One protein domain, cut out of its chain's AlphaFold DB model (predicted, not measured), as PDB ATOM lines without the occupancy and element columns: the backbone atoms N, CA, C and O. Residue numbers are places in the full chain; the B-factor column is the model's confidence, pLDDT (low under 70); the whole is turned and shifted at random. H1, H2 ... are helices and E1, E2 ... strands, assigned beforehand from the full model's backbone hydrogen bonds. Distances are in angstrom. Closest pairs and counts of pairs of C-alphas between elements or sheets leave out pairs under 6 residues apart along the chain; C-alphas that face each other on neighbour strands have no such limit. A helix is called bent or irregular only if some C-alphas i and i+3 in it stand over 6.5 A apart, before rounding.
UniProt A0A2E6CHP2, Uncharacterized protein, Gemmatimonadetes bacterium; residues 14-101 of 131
ATOM      1  N   SER A  14     146.739 111.665 126.268       77.69
ATOM      2  CA  SER A  14     147.083 112.295 124.995       77.69
ATOM      3  C   SER A  14     147.581 113.715 125.199       77.69
ATOM      4  O   SER A  14     147.101 114.450 126.070       77.69
ATOM      5  N   ILE A  15     148.558 114.098 124.384       83.38
ATOM      6  CA  ILE A  15     149.158 115.426 124.396       83.38
ATOM      7  C   ILE A  15     148.779 116.131 123.100       83.38
ATOM      8  O   ILE A  15     148.998 115.623 122.004       83.38
ATOM      9  N   HIS A  16     148.197 117.318 123.221       84.69
ATOM     10  CA  HIS A  16     147.878 118.177 122.092       84.69
ATOM     11  C   HIS A  16     148.657 119.482 122.207       84.69
ATOM     12  O   HIS A  16     148.460 120.265 123.136       84.69
ATOM     13  N   PHE A  17     149.527 119.726 121.237       82.12
ATOM     14  CA  PHE A  17     150.306 120.950 121.133       82.12
ATOM     15  C   PHE A  17     149.640 121.918 120.153       82.12
ATOM     16  O   PHE A  17     149.349 121.541 119.020       82.12
ATOM     17  N   SER A  18     149.403 123.161 120.581       79.00
ATOM     18  CA  SER A  18     148.876 124.221 119.718       79.00
ATOM     19  C   SER A  18     149.711 125.490 119.852       79.00
ATOM     20  O   SER A  18     149.778 126.111 120.916       79.00
ATOM     21  N   THR A  19     150.341 125.889 118.748       74.31
ATOM     22  CA  THR A  19     151.080 127.153 118.641       74.31
ATOM     23  C   THR A  19     150.142 128.355 118.631       74.31
ATOM     24  O   THR A  19     150.438 129.361 119.273       74.31
ATOM     25  N   GLU A  20     148.992 128.241 117.965       76.19
ATOM     26  CA  GLU A  20     147.970 129.293 117.894       76.19
ATOM     27  C   GLU A  20     147.400 129.620 119.276       76.19
ATOM     28  O   GLU A  20     147.255 130.784 119.643       76.19
ATOM     29  N   GLU A  21     147.135 128.590 120.080       75.25
ATOM     30  CA  GLU A  21     146.607 128.742 121.438       75.25
ATOM     31  C   GLU A  21     147.717 128.971 122.482       75.25
ATOM     32  O   GLU A  21     147.418 129.001 123.678       75.25
ATOM     33  N   LYS A  22     148.985 129.076 122.047       79.44
ATOM     34  CA  LYS A  22     150.199 129.215 122.878       79.44
ATOM     35  C   LYS A  22     150.192 128.326 124.128       79.44
ATOM     36  O   LYS A  22     150.569 128.751 125.223       79.44
ATOM     37  N   SER A  23     149.714 127.093 123.978       85.56
ATOM     38  CA  SER A  23     149.527 126.172 125.095       85.56
ATOM     39  C   SER A  23     149.693 124.716 124.680       85.56
ATOM     40  O   SER A  23     149.529 124.337 123.518       85.56
ATOM     41  N   VAL A  24     150.030 123.886 125.666       87.25
ATOM     42  CA  VAL A  24     150.005 122.429 125.547       87.25
ATOM     43  C   VAL A  24     148.836 121.912 126.366       87.25
ATOM     44  O   VAL A  24     148.694 122.239 127.543       87.25
ATOM     45  N   ARG A  25     147.983 121.101 125.748       87.06
ATOM     46  CA  ARG A  25     146.844 120.463 126.399       87.06
ATOM     47  C   ARG A  25     147.166 119.009 126.680       87.06
ATOM     48  O   ARG A  25     147.433 118.243 125.760       87.06
ATOM     49  N   LEU A  26     147.084 118.629 127.944       86.19
ATOM     50  CA  LEU A  26     147.151 117.244 128.379       86.19
ATOM     51  C   LEU A  26     145.732 116.749 128.633       86.19
ATOM     52  O   LEU A  26     144.972 117.384 129.371       86.19
ATOM     53  N   SER A  27     145.365 115.639 128.006       80.44
ATOM     54  CA  SER A  27     144.082 114.978 128.233       80.44
ATOM     55  C   SER A  27     144.310 113.662 128.963       80.44
ATOM     56  O   SER A  27     145.098 112.827 128.523       80.44
ATOM     57  N   PHE A  28     143.595 113.494 130.071       77.00
ATOM     58  CA  PHE A  28     143.601 112.307 130.918       77.00
ATOM     59  C   PHE A  28     142.155 111.895 131.146       77.00
ATOM     60  O   PHE A  28     141.477 112.504 131.972       77.00
ATOM     61  N   ASP A  29     141.659 110.908 130.407       71.88
ATOM     62  CA  ASP A  29     140.258 110.468 130.472       71.88
ATOM     63  C   ASP A  29     139.245 111.625 130.454       71.88
ATOM     64  O   ASP A  29     138.946 112.189 129.403       71.88
ATOM     65  N   ASN A  30     138.733 111.994 131.635       64.38
ATOM     66  CA  ASN A  30     137.707 113.013 131.854       64.38
ATOM     67  C   ASN A  30     138.272 114.395 132.222       64.38
ATOM     68  O   ASN A  30     137.508 115.328 132.463       64.38
ATOM     69  N   SER A  31     139.593 114.532 132.298       69.19
ATOM     70  CA  SER A  31     140.277 115.768 132.664       69.19
ATOM     71  C   SER A  31     141.069 116.302 131.484       69.19
ATOM     72  O   SER A  31     141.795 115.573 130.811       69.19
ATOM     73  N   LYS A  32     140.947 117.605 131.249       80.44
ATOM     74  CA  LYS A  32     141.775 118.339 130.296       80.44
ATOM     75  C   LYS A  32     142.477 119.447 131.043       80.44
ATOM     76  O   LYS A  32     141.836 120.214 131.760       80.44
ATOM     77  N   ILE A  33     143.783 119.520 130.866       83.94
ATOM     78  CA  ILE A  33     144.626 120.513 131.509       83.94
ATOM     79  C   ILE A  33     145.345 121.270 130.406       83.94
ATOM     80  O   ILE A  33     146.085 120.679 129.627       83.94
ATOM     81  N   SER A  34     145.117 122.576 130.346       87.38
ATOM     82  CA  SER A  34     145.888 123.477 129.492       87.38
ATOM     83  C   SER A  34     147.058 124.031 130.296       87.38
ATOM     84  O   SER A  34     146.853 124.581 131.376       87.38
ATOM     85  N   LEU A  35     148.264 123.895 129.760       87.69
ATOM     86  CA  LEU A  35     149.505 124.401 130.331       87.69
ATOM     87  C   LEU A  35     150.078 125.481 129.418       87.69
ATOM     88  O   LEU A  35     150.085 125.336 128.193       87.69
ATOM     89  N   THR A  36     150.607 126.546 130.013       88.38
ATOM     90  CA  THR A  36     151.528 127.442 129.303       88.38
ATOM     91  C   THR A  36     152.800 126.683 128.920       88.38
ATOM     92  O   THR A  36     153.133 125.656 129.513       88.38
ATOM     93  N   PHE A  37     153.557 127.199 127.953       87.31
ATOM     94  CA  PHE A  37     154.825 126.591 127.536       87.31
ATOM     95  C   PHE A  37     155.814 126.412 128.694       87.31
ATOM     96  O   PHE A  37     156.386 125.338 128.845       87.31
ATOM     97  N   VAL A  38     155.949 127.409 129.572       86.69
ATOM     98  CA  VAL A  38     156.840 127.327 130.742       86.69
ATOM     99  C   VAL A  38     156.387 126.242 131.725       86.69
ATOM    100  O   VAL A  38     157.211 125.481 132.231       86.69
ATOM    101  N   GLU A  39     155.081 126.133 131.983       88.19
ATOM    102  CA  GLU A  39     154.541 125.069 132.842       88.19
ATOM    103  C   GLU A  39     154.752 123.685 132.230       88.19
ATOM    104  O   GLU A  39     155.080 122.742 132.949       88.19
ATOM    105  N   PHE A  40     154.596 123.563 130.912       89.94
ATOM    106  CA  PHE A  40     154.827 122.312 130.205       89.94
ATOM    107  C   PHE A  40     156.296 121.872 130.273       89.94
ATOM    108  O   PHE A  40     156.552 120.718 130.607       89.94
ATOM    109  N   ILE A  41     157.253 122.777 130.034       89.75
ATOM    110  CA  ILE A  41     158.690 122.468 130.147       89.75
ATOM    111  C   ILE A  41     159.036 122.007 131.567       89.75
ATOM    112  O   ILE A  41     159.640 120.950 131.739       89.75
ATOM    113  N   SER A  42     158.568 122.732 132.590       88.25
ATOM    114  CA  SER A  42     158.799 122.348 133.988       88.25
ATOM    115  C   SER A  42     158.183 120.987 134.339       88.25
ATOM    116  O   SER A  42     158.736 120.237 135.147       88.25
ATOM    117  N   LEU A  43     157.036 120.643 133.748       89.81
ATOM    118  CA  LEU A  43     156.444 119.318 133.909       89.81
ATOM    119  C   LEU A  43     157.258 118.238 133.179       89.81
ATOM    120  O   LEU A  43     157.474 117.179 133.764       89.81
ATOM    121  N   ASN A  44     157.739 118.498 131.956       91.69
ATOM    122  CA  ASN A  44     158.560 117.546 131.199       91.69
ATOM    123  C   ASN A  44     159.829 117.168 131.973       91.69
ATOM    124  O   ASN A  44     160.102 115.986 132.143       91.69
ATOM    125  N   GLU A  45     160.557 118.138 132.533       90.88
ATOM    126  CA  GLU A  45     161.766 117.875 133.336       90.88
ATOM    127  C   GLU A  45     161.505 116.893 134.490       90.88
ATOM    128  O   GLU A  45     162.290 115.975 134.757       90.88
ATOM    129  N   LYS A  46     160.361 117.053 135.162       87.31
ATOM    130  CA  LYS A  46     159.937 116.154 136.242       87.31
ATOM    131  C   LYS A  46     159.603 114.767 135.714       87.31
ATOM    132  O   LYS A  46     159.978 113.774 136.335       87.31
ATOM    133  N   VAL A  47     158.926 114.697 134.571       90.81
ATOM    134  CA  VAL A  47     158.570 113.429 133.932       90.81
ATOM    135  C   VAL A  47     159.822 112.654 133.521       90.81
ATOM    136  O   VAL A  47     159.937 111.479 133.882       90.81
ATOM    137  N   GLN A  48     160.799 113.319 132.897       91.69
ATOM    138  CA  GLN A  48     162.088 112.718 132.531       91.69
ATOM    139  C   GLN A  48     162.884 112.258 133.758       91.69
ATOM    140  O   GLN A  48     163.479 111.180 133.753       91.69
ATOM    141  N   THR A  49     162.845 113.023 134.853       89.75
ATOM    142  CA  THR A  49     163.456 112.608 136.127       89.75
ATOM    143  C   THR A  49     162.825 111.314 136.650       89.75
ATOM    144  O   THR A  49     163.539 110.386 137.035       89.75
ATOM    145  N   GLY A  50     161.490 111.222 136.629       86.94
ATOM    146  CA  GLY A  50     160.764 110.008 137.008       86.94
ATOM    147  C   GLY A  50     161.092 108.818 136.102       86.94
ATOM    148  O   GLY A  50     161.316 107.718 136.604       86.94
ATOM    149  N   LEU A  51     161.216 109.042 134.789       90.00
ATOM    150  CA  LEU A  51     161.592 107.998 133.829       90.00
ATOM    151  C   LEU A  51     162.989 107.453 134.138       90.00
ATOM    152  O   LEU A  51     163.186 106.241 134.181       90.00
ATOM    153  N   GLY A  52     163.942 108.339 134.442       89.06
ATOM    154  CA  GLY A  52     165.277 107.946 134.888       89.06
ATOM    155  C   GLY A  52     165.239 107.041 136.122       89.06
ATOM    156  O   GLY A  52     165.905 106.009 136.151       89.06
ATOM    157  N   GLN A  53     164.414 107.368 137.120       84.56
ATOM    158  CA  GLN A  53     164.269 106.547 138.330       84.56
ATOM    159  C   GLN A  53     163.648 105.175 138.040       84.56
ATOM    160  O   GLN A  53     164.146 104.165 138.543       84.56
ATOM    161  N   ILE A  54     162.618 105.119 137.193       87.50
ATOM    162  CA  ILE A  54     162.004 103.861 136.743       87.50
ATOM    163  C   ILE A  54     163.040 102.983 136.040       87.50
ATOM    164  O   ILE A  54     163.199 101.815 136.396       87.50
ATOM    165  N   ASN A  55     163.819 103.567 135.131       87.62
ATOM    166  CA  ASN A  55     164.846 102.856 134.372       87.62
ATOM    167  C   ASN A  55     165.986 102.321 135.252       87.62
ATOM    168  O   ASN A  55     166.611 101.322 134.904       87.62
ATOM    169  N   THR A  56     166.235 102.923 136.420       88.06
ATOM    170  CA  THR A  56     167.199 102.384 137.403       88.06
ATOM    171  C   THR A  56     166.671 101.187 138.202       88.06
ATOM    172  O   THR A  56     167.392 100.657 139.044       88.06
ATOM    173  N   GLY A  57     165.430 100.748 137.965       80.00
ATOM    174  CA  GLY A  57     164.829  99.589 138.633       80.00
ATOM    175  C   GLY A  57     164.389  99.847 140.077       80.00
ATOM    176  O   GLY A  57     163.990  98.918 140.772       80.00
ATOM    177  N   ASN A  58     164.425 101.101 140.533       76.38
ATOM    178  CA  ASN A  58     164.064 101.480 141.900       76.38
ATOM    179  C   ASN A  58     162.556 101.729 142.089       76.38
ATOM    180  O   ASN A  58     162.123 102.119 143.173       76.38
ATOM    181  N   TRP A  59     161.741 101.517 141.050       77.81
ATOM    182  CA  TRP A  59     160.312 101.813 141.089       77.81
ATOM    183  C   TRP A  59     159.474 100.565 141.364       77.81
ATOM    184  O   TRP A  59     159.370  99.662 140.541       77.81
ATOM    185  N   VAL A  60     158.866 100.521 142.549       71.44
ATOM    186  CA  VAL A  60     158.148  99.337 143.056       71.44
ATOM    187  C   VAL A  60     156.636  99.409 142.786       71.44
ATOM    188  O   VAL A  60     155.928  98.410 142.888       71.44
ATOM    189  N   ASN A  61     156.110 100.587 142.442       73.38
ATOM    190  CA  ASN A  61     154.677 100.810 142.264       73.38
ATOM    191  C   ASN A  61     154.263 100.612 140.787       73.38
ATOM    192  O   ASN A  61     154.929 101.176 139.928       73.38
ATOM    193  N   PRO A  62     153.168  99.895 140.452       72.56
ATOM    194  CA  PRO A  62     152.670  99.796 139.062       72.56
ATOM    195  C   PRO A  62     152.245 101.149 138.444       72.56
ATOM    196  O   PRO A  62     152.035 101.256 137.239       72.56
ATOM    197  N   TYR A  63     152.102 102.138 139.319       77.62
ATOM    198  CA  TYR A  63     151.798 103.552 139.203       77.62
ATOM    199  C   TYR A  63     152.891 104.614 139.075       77.62
ATOM    200  O   TYR A  63     153.852 104.549 139.845       77.62
ATOM    201  N   VAL A  64     152.675 105.702 138.336       79.06
ATOM    202  CA  VAL A  64     153.306 107.003 138.630       79.06
ATOM    203  C   VAL A  64     152.236 108.054 138.874       79.06
ATOM    204  O   VAL A  64     151.408 108.311 138.007       79.06
ATOM    205  N   CYS A  65     152.251 108.685 140.047       79.50
ATOM    206  CA  CYS A  65     151.377 109.821 140.333       79.50
ATOM    207  C   CYS A  65     152.103 111.132 140.023       79.50
ATOM    208  O   CYS A  65     153.094 111.462 140.675       79.50
ATOM    209  N   LEU A  66     151.588 111.892 139.061       76.38
ATOM    210  CA  LEU A  66     152.080 113.221 138.728       76.38
ATOM    211  C   LEU A  66     151.220 114.270 139.425       76.38
ATOM    212  O   LEU A  66     150.007 114.305 139.241       76.38
ATOM    213  N   TYR A  67     151.867 115.127 140.212       74.69
ATOM    214  CA  TYR A  67     151.248 116.254 140.904       74.69
ATOM    215  C   TYR A  67     151.827 117.556 140.359       74.69
ATOM    216  O   TYR A  67     153.041 117.769 140.393       74.69
ATOM    217  N   HIS A  68     150.970 118.450 139.873       72.19
ATOM    218  CA  HIS A  68     151.402 119.767 139.425       72.19
ATOM    219  C   HIS A  68     150.333 120.822 139.711       72.19
ATOM    220  O   HIS A  68     149.227 120.789 139.173       72.19
ATOM    221  N   ARG A  69     150.694 121.795 140.558       75.06
ATOM    222  CA  ARG A  69     149.822 122.879 141.036       75.06
ATOM    223  C   ARG A  69     148.475 122.350 141.545       75.06
ATOM    224  O   ARG A  69     148.398 121.878 142.672       75.06
ATOM    225  N   SER A  70     147.433 122.450 140.727       68.75
ATOM    226  CA  SER A  70     146.041 122.143 141.060       68.75
ATOM    227  C   SER A  70     145.562 120.781 140.564       68.75
ATOM    228  O   SER A  70     144.397 120.448 140.777       68.75
ATOM    229  N   PHE A  71     146.413 119.994 139.905       71.00
ATOM    230  CA  PHE A  71     146.022 118.693 139.378       71.00
ATOM    231  C   PHE A  71     146.956 117.576 139.822       71.00
ATOM    232  O   PHE A  71     148.162 117.755 140.005       71.00
ATOM    233  N   SER A  72     146.357 116.400 139.965       73.12
ATOM    234  CA  SER A  72     147.048 115.147 140.198       73.12
ATOM    235  C   SER A  72     146.423 114.056 139.354       73.12
ATOM    236  O   SER A  72     145.195 113.959 139.311       73.12
ATOM    237  N   PHE A  73     147.236 113.216 138.737       74.25
ATOM    238  CA  PHE A  73     146.749 112.041 138.025       74.25
ATOM    239  C   PHE A  73     147.772 110.912 138.104       74.25
ATOM    240  O   PHE A  73     148.951 111.139 138.375       74.25
ATOM    241  N   SER A  74     147.299 109.691 137.887       76.88
ATOM    242  CA  SER A  74     148.118 108.485 137.906       76.88
ATOM    243  C   SER A  74     148.255 107.938 136.489       76.88
ATOM    244  O   SER A  74     147.261 107.853 135.771       76.88
ATOM    245  N   ILE A  75     149.473 107.577 136.099       79.31
ATOM    246  CA  ILE A  75     149.790 106.907 134.837       79.31
ATOM    247  C   ILE A  75     150.305 105.505 135.157       79.31
ATOM    248  O   ILE A  75     151.114 105.342 136.071       79.31
ATOM    249  N   ASP A  76     149.879 104.500 134.397       82.06
ATOM    250  CA  ASP A  76     150.466 103.163 134.476       82.06
ATOM    251  C   ASP A  76     151.931 103.187 134.013       82.06
ATOM    252  O   ASP A  76     152.261 103.808 133.000       82.06
ATOM    253  N   LEU A  77     152.811 102.438 134.685       80.25
ATOM    254  CA  LEU A  77     154.230 102.351 134.305       80.25
ATOM    255  C   LEU A  77     154.438 101.987 132.829       80.25
ATOM    256  O   LEU A  77     155.301 102.559 132.172       80.25
ATOM    257  N   GLY A  78     153.622 101.075 132.293       81.94
ATOM    258  CA  GLY A  78     153.713 100.654 130.893       81.94
ATOM    259  C   GLY A  78     153.345 101.738 129.872       81.94
ATOM    260  O   GLY A  78     153.640 101.567 128.698       81.94
ATOM    261  N   GLN A  79     152.700 102.828 130.298       81.56
ATOM    262  CA  GLN A  79     152.384 103.993 129.458       81.56
ATOM    263  C   GLN A  79     153.308 105.180 129.750       81.56
ATOM    264  O   GLN A  79     153.367 106.129 128.971       81.56
ATOM    265  N   TYR A  80     154.010 105.151 130.885       86.25
ATOM    266  CA  TYR A  80     154.812 106.269 131.355       86.25
ATOM    267  C   TYR A  80     155.994 106.573 130.428       86.25
ATOM    268  O   TYR A  80     156.288 107.738 130.185       86.25
ATOM    269  N   GLU A  81     156.646 105.543 129.882       88.62
ATOM    270  CA  GLU A  81     157.761 105.709 128.941       88.62
ATOM    271  C   GLU A  81     157.316 106.374 127.631       88.62
ATOM    272  O   GLU A  81     157.922 107.352 127.200       88.62
ATOM    273  N   GLU A  82     156.225 105.898 127.027       87.69
ATOM    274  CA  GLU A  82     155.657 106.492 125.808       87.69
ATOM    275  C   GLU A  82     155.245 107.951 126.049       87.69
ATOM    276  O   GLU A  82     155.635 108.841 125.296       87.69
ATOM    277  N   PHE A  83     154.560 108.213 127.165       88.62
ATOM    278  CA  PHE A  83     154.182 109.562 127.576       88.62
ATOM    279  C   PHE A  83     155.393 110.488 127.757       88.62
ATOM    280  O   PHE A  83     155.387 111.618 127.270       88.62
ATOM    281  N   ALA A  84     156.439 110.018 128.437       90.62
ATOM    282  CA  ALA A  84     157.658 110.788 128.649       90.62
ATOM    283  C   ALA A  84     158.358 111.118 127.322       90.62
ATOM    284  O   ALA A  84     158.771 112.259 127.116       90.62
ATOM    285  N   ASN A  85     158.444 110.164 126.397       90.12
ATOM    286  CA  ASN A  85     159.056 110.388 125.087       90.12
ATOM    287  C   ASN A  85     158.271 111.413 124.249       90.12
ATOM    288  O   ASN A  85     158.867 112.295 123.626       90.12
ATOM    289  N   GLU A  86     156.936 111.345 124.256       90.31
ATOM    290  CA  GLU A  86     156.098 112.340 123.573       90.31
ATOM    291  C   GLU A  86     156.249 113.740 124.183       90.31
ATOM    292  O   GLU A  86     156.345 114.734 123.451       90.31
ATOM    293  N   MET A  87     156.306 113.834 125.516       92.06
ATOM    294  CA  MET A  87     156.538 115.109 126.194       92.06
ATOM    295  C   MET A  87     157.878 115.736 125.797       92.06
ATOM    296  O   MET A  87     157.930 116.948 125.571       92.06
ATOM    297  N   ASP A  88     158.934 114.934 125.661       93.62
ATOM    298  CA  ASP A  88     160.273 115.416 125.314       93.62
ATOM    299  C   ASP A  88     160.362 115.948 123.873       93.62
ATOM    300  O   ASP A  88     160.920 117.023 123.612       93.62
ATOM    301  N   ALA A  89     159.711 115.258 122.932       88.62
ATOM    302  CA  ALA A  89     159.617 115.699 121.541       88.62
ATOM    303  C   ALA A  89     158.907 117.062 121.415       88.62
ATOM    304  O   ALA A  89     159.348 117.959 120.682       88.62
ATOM    305  N   ILE A  90     157.821 117.253 122.170       89.50
ATOM    306  CA  ILE A  90     157.087 118.524 122.202       89.50
ATOM    307  C   ILE A  90     157.903 119.601 122.925       89.50
ATOM    308  O   ILE A  90     157.937 120.740 122.459       89.50
ATOM    309  N   ALA A  91     158.606 119.262 124.009       90.62
ATOM    310  CA  ALA A  91     159.436 120.206 124.759       90.62
ATOM    311  C   ALA A  91     160.543 120.804 123.884       90.62
ATOM    312  O   ALA A  91     160.745 122.018 123.891       90.62
ATOM    313  N   SER A  92     161.182 119.979 123.053       88.19
ATOM    314  CA  SER A  92     162.169 120.439 122.068       88.19
ATOM    315  C   SER A  92     161.577 121.471 121.097       88.19
ATOM    316  O   SER A  92     162.183 122.510 120.837       88.19
ATOM    317  N   THR A  93     160.354 121.231 120.612       86.56
ATOM    318  CA  THR A  93     159.650 122.154 119.704       86.56
ATOM    319  C   THR A  93     159.281 123.467 120.400       86.56
ATOM    320  O   THR A  93     159.479 124.548 119.844       86.56
ATOM    321  N   VAL A  94     158.772 123.385 121.632       86.06
ATOM    322  CA  VAL A  94     158.401 124.548 122.449       86.06
ATOM    323  C   VAL A  94     159.616 125.435 122.725       86.06
ATOM    324  O   VAL A  94     159.527 126.648 122.539       86.06
ATOM    325  N   THR A  95     160.755 124.846 123.099       85.00
ATOM    326  CA  THR A  95     161.999 125.583 123.371       85.00
ATOM    327  C   THR A  95     162.445 126.388 122.154       85.00
ATOM    328  O   THR A  95     162.618 127.603 122.264       85.00
ATOM    329  N   ILE A  96     162.510 125.760 120.972       83.12
ATOM    330  CA  ILE A  96     162.881 126.435 119.714       83.12
ATOM    331  C   ILE A  96     161.975 127.643 119.447       83.12
ATOM    332  O   ILE A  96     162.456 128.721 119.090       83.12
ATOM    333  N   LEU A  97     160.663 127.494 119.645       76.88
ATOM    334  CA  LEU A  97     159.714 128.583 119.422       76.88
ATOM    335  C   LEU A  97     159.927 129.729 120.415       76.88
ATOM    336  O   LEU A  97     160.004 130.882 119.991       76.88
ATOM    337  N   THR A  98     160.101 129.429 121.703       73.56
ATOM    338  CA  THR A  98     160.351 130.459 122.726       73.56
ATOM    339  C   THR A  98     161.674 131.199 122.517       73.56
ATOM    340  O   THR A  98     161.744 132.413 122.720       73.56
ATOM    341  N   GLU A  99     162.714 130.511 122.048       77.75
ATOM    342  CA  GLU A  99     163.999 131.125 121.708       77.75
ATOM    343  C   GLU A  99     163.907 131.968 120.434       77.75
ATOM    344  O   GLU A  99     164.496 133.048 120.371       77.75
ATOM    345  N   SER A 100     163.129 131.532 119.439       65.12
ATOM    346  CA  SER A 100     162.902 132.293 118.205       65.12
ATOM    347  C   SER A 100     162.113 133.586 118.447       65.12
ATOM    348  O   SER A 100     162.493 134.638 117.925       65.12
ATOM    349  N   GLU A 101     161.089 133.553 119.309       61.78
ATOM    350  CA  GLU A 101     160.350 134.746 119.745       61.78
ATOM    351  C   GLU A 101     161.252 135.681 120.576       61.78
ATOM    352  O   GLU A 101     161.235 136.898 120.384       61.78
TER     353      GLU A 101
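This is residues 14 to 101 of the 131 residues of an uncharacterized protein of Gemmatimonadetes bacterium (UniProt A0A2E6CHP2). Two long helices, H1 and H2, pack together and run opposite ways, with strands covering one side of the pair. A three-strand sheet, E1 to E3, is over part of the pair, and a separate hairpin, E4 and E5, covers another part near the start of H2. The printed part has 88 residues, in the order E1 E2 E3 H1 E4 E5 H2; both sheets are antiparallel and the class is mixed. It is compact, with a radius of gyration of the C-alphas of 13.2 A, and only just elongated, spanning 42 by 28 by 20 A.

Find C-alpha 14 at (147.083, 112.295, 124.995), where E1, residues 14 to 18, begins. E2 takes residues 23 to 28 and E3 residues 31 to 36. H1, residues 37 to 55, runs 26.7 A from C-alpha 37 at (154.825, 126.591, 127.536). E4 is residues 63 to 68, E5 residues 71 to 76. H2, residues 77 to 101, runs 36.0 A to C-alpha 101 at (160.350, 134.746, 119.745); it is only just irregular, with C-alphas 78 and 81 6.8 A apart.

E1, E2 and E3 form a meander, each strand the antiparallel neighbour of the one before: look for N 16 and O 25 at 2.8 A and N 26 and O 33 at 2.8 A. H1 and H2 are on the same face of this sheet, two layers, at heights of 14.5 A and 10.0 A. The helices touch, closest at the C-alphas of Ile 41 and Ala 91, 5.9 A, at a tilt of 35.5 degrees, only just steep. In the hairpin E4 and E5, N 64 and O 75 are 2.8 A apart; the closest C-alphas of E4 and H2, Tyr 63 and Leu 77, are 5.6 A apart. E3 and E5 are only just apart, at 8.2 A. O i to N i+4 pairs are within hydrogen-bond range in 14 of 15 for H1 and 19 of 21 for H2.

The farthest C-alphas, Val 60 and Glu 101, are 42.5 A apart. The printed part has no cut and no long link. Look for pLDDT under 70 at residues 30 to 31, 70 and 100 to 101.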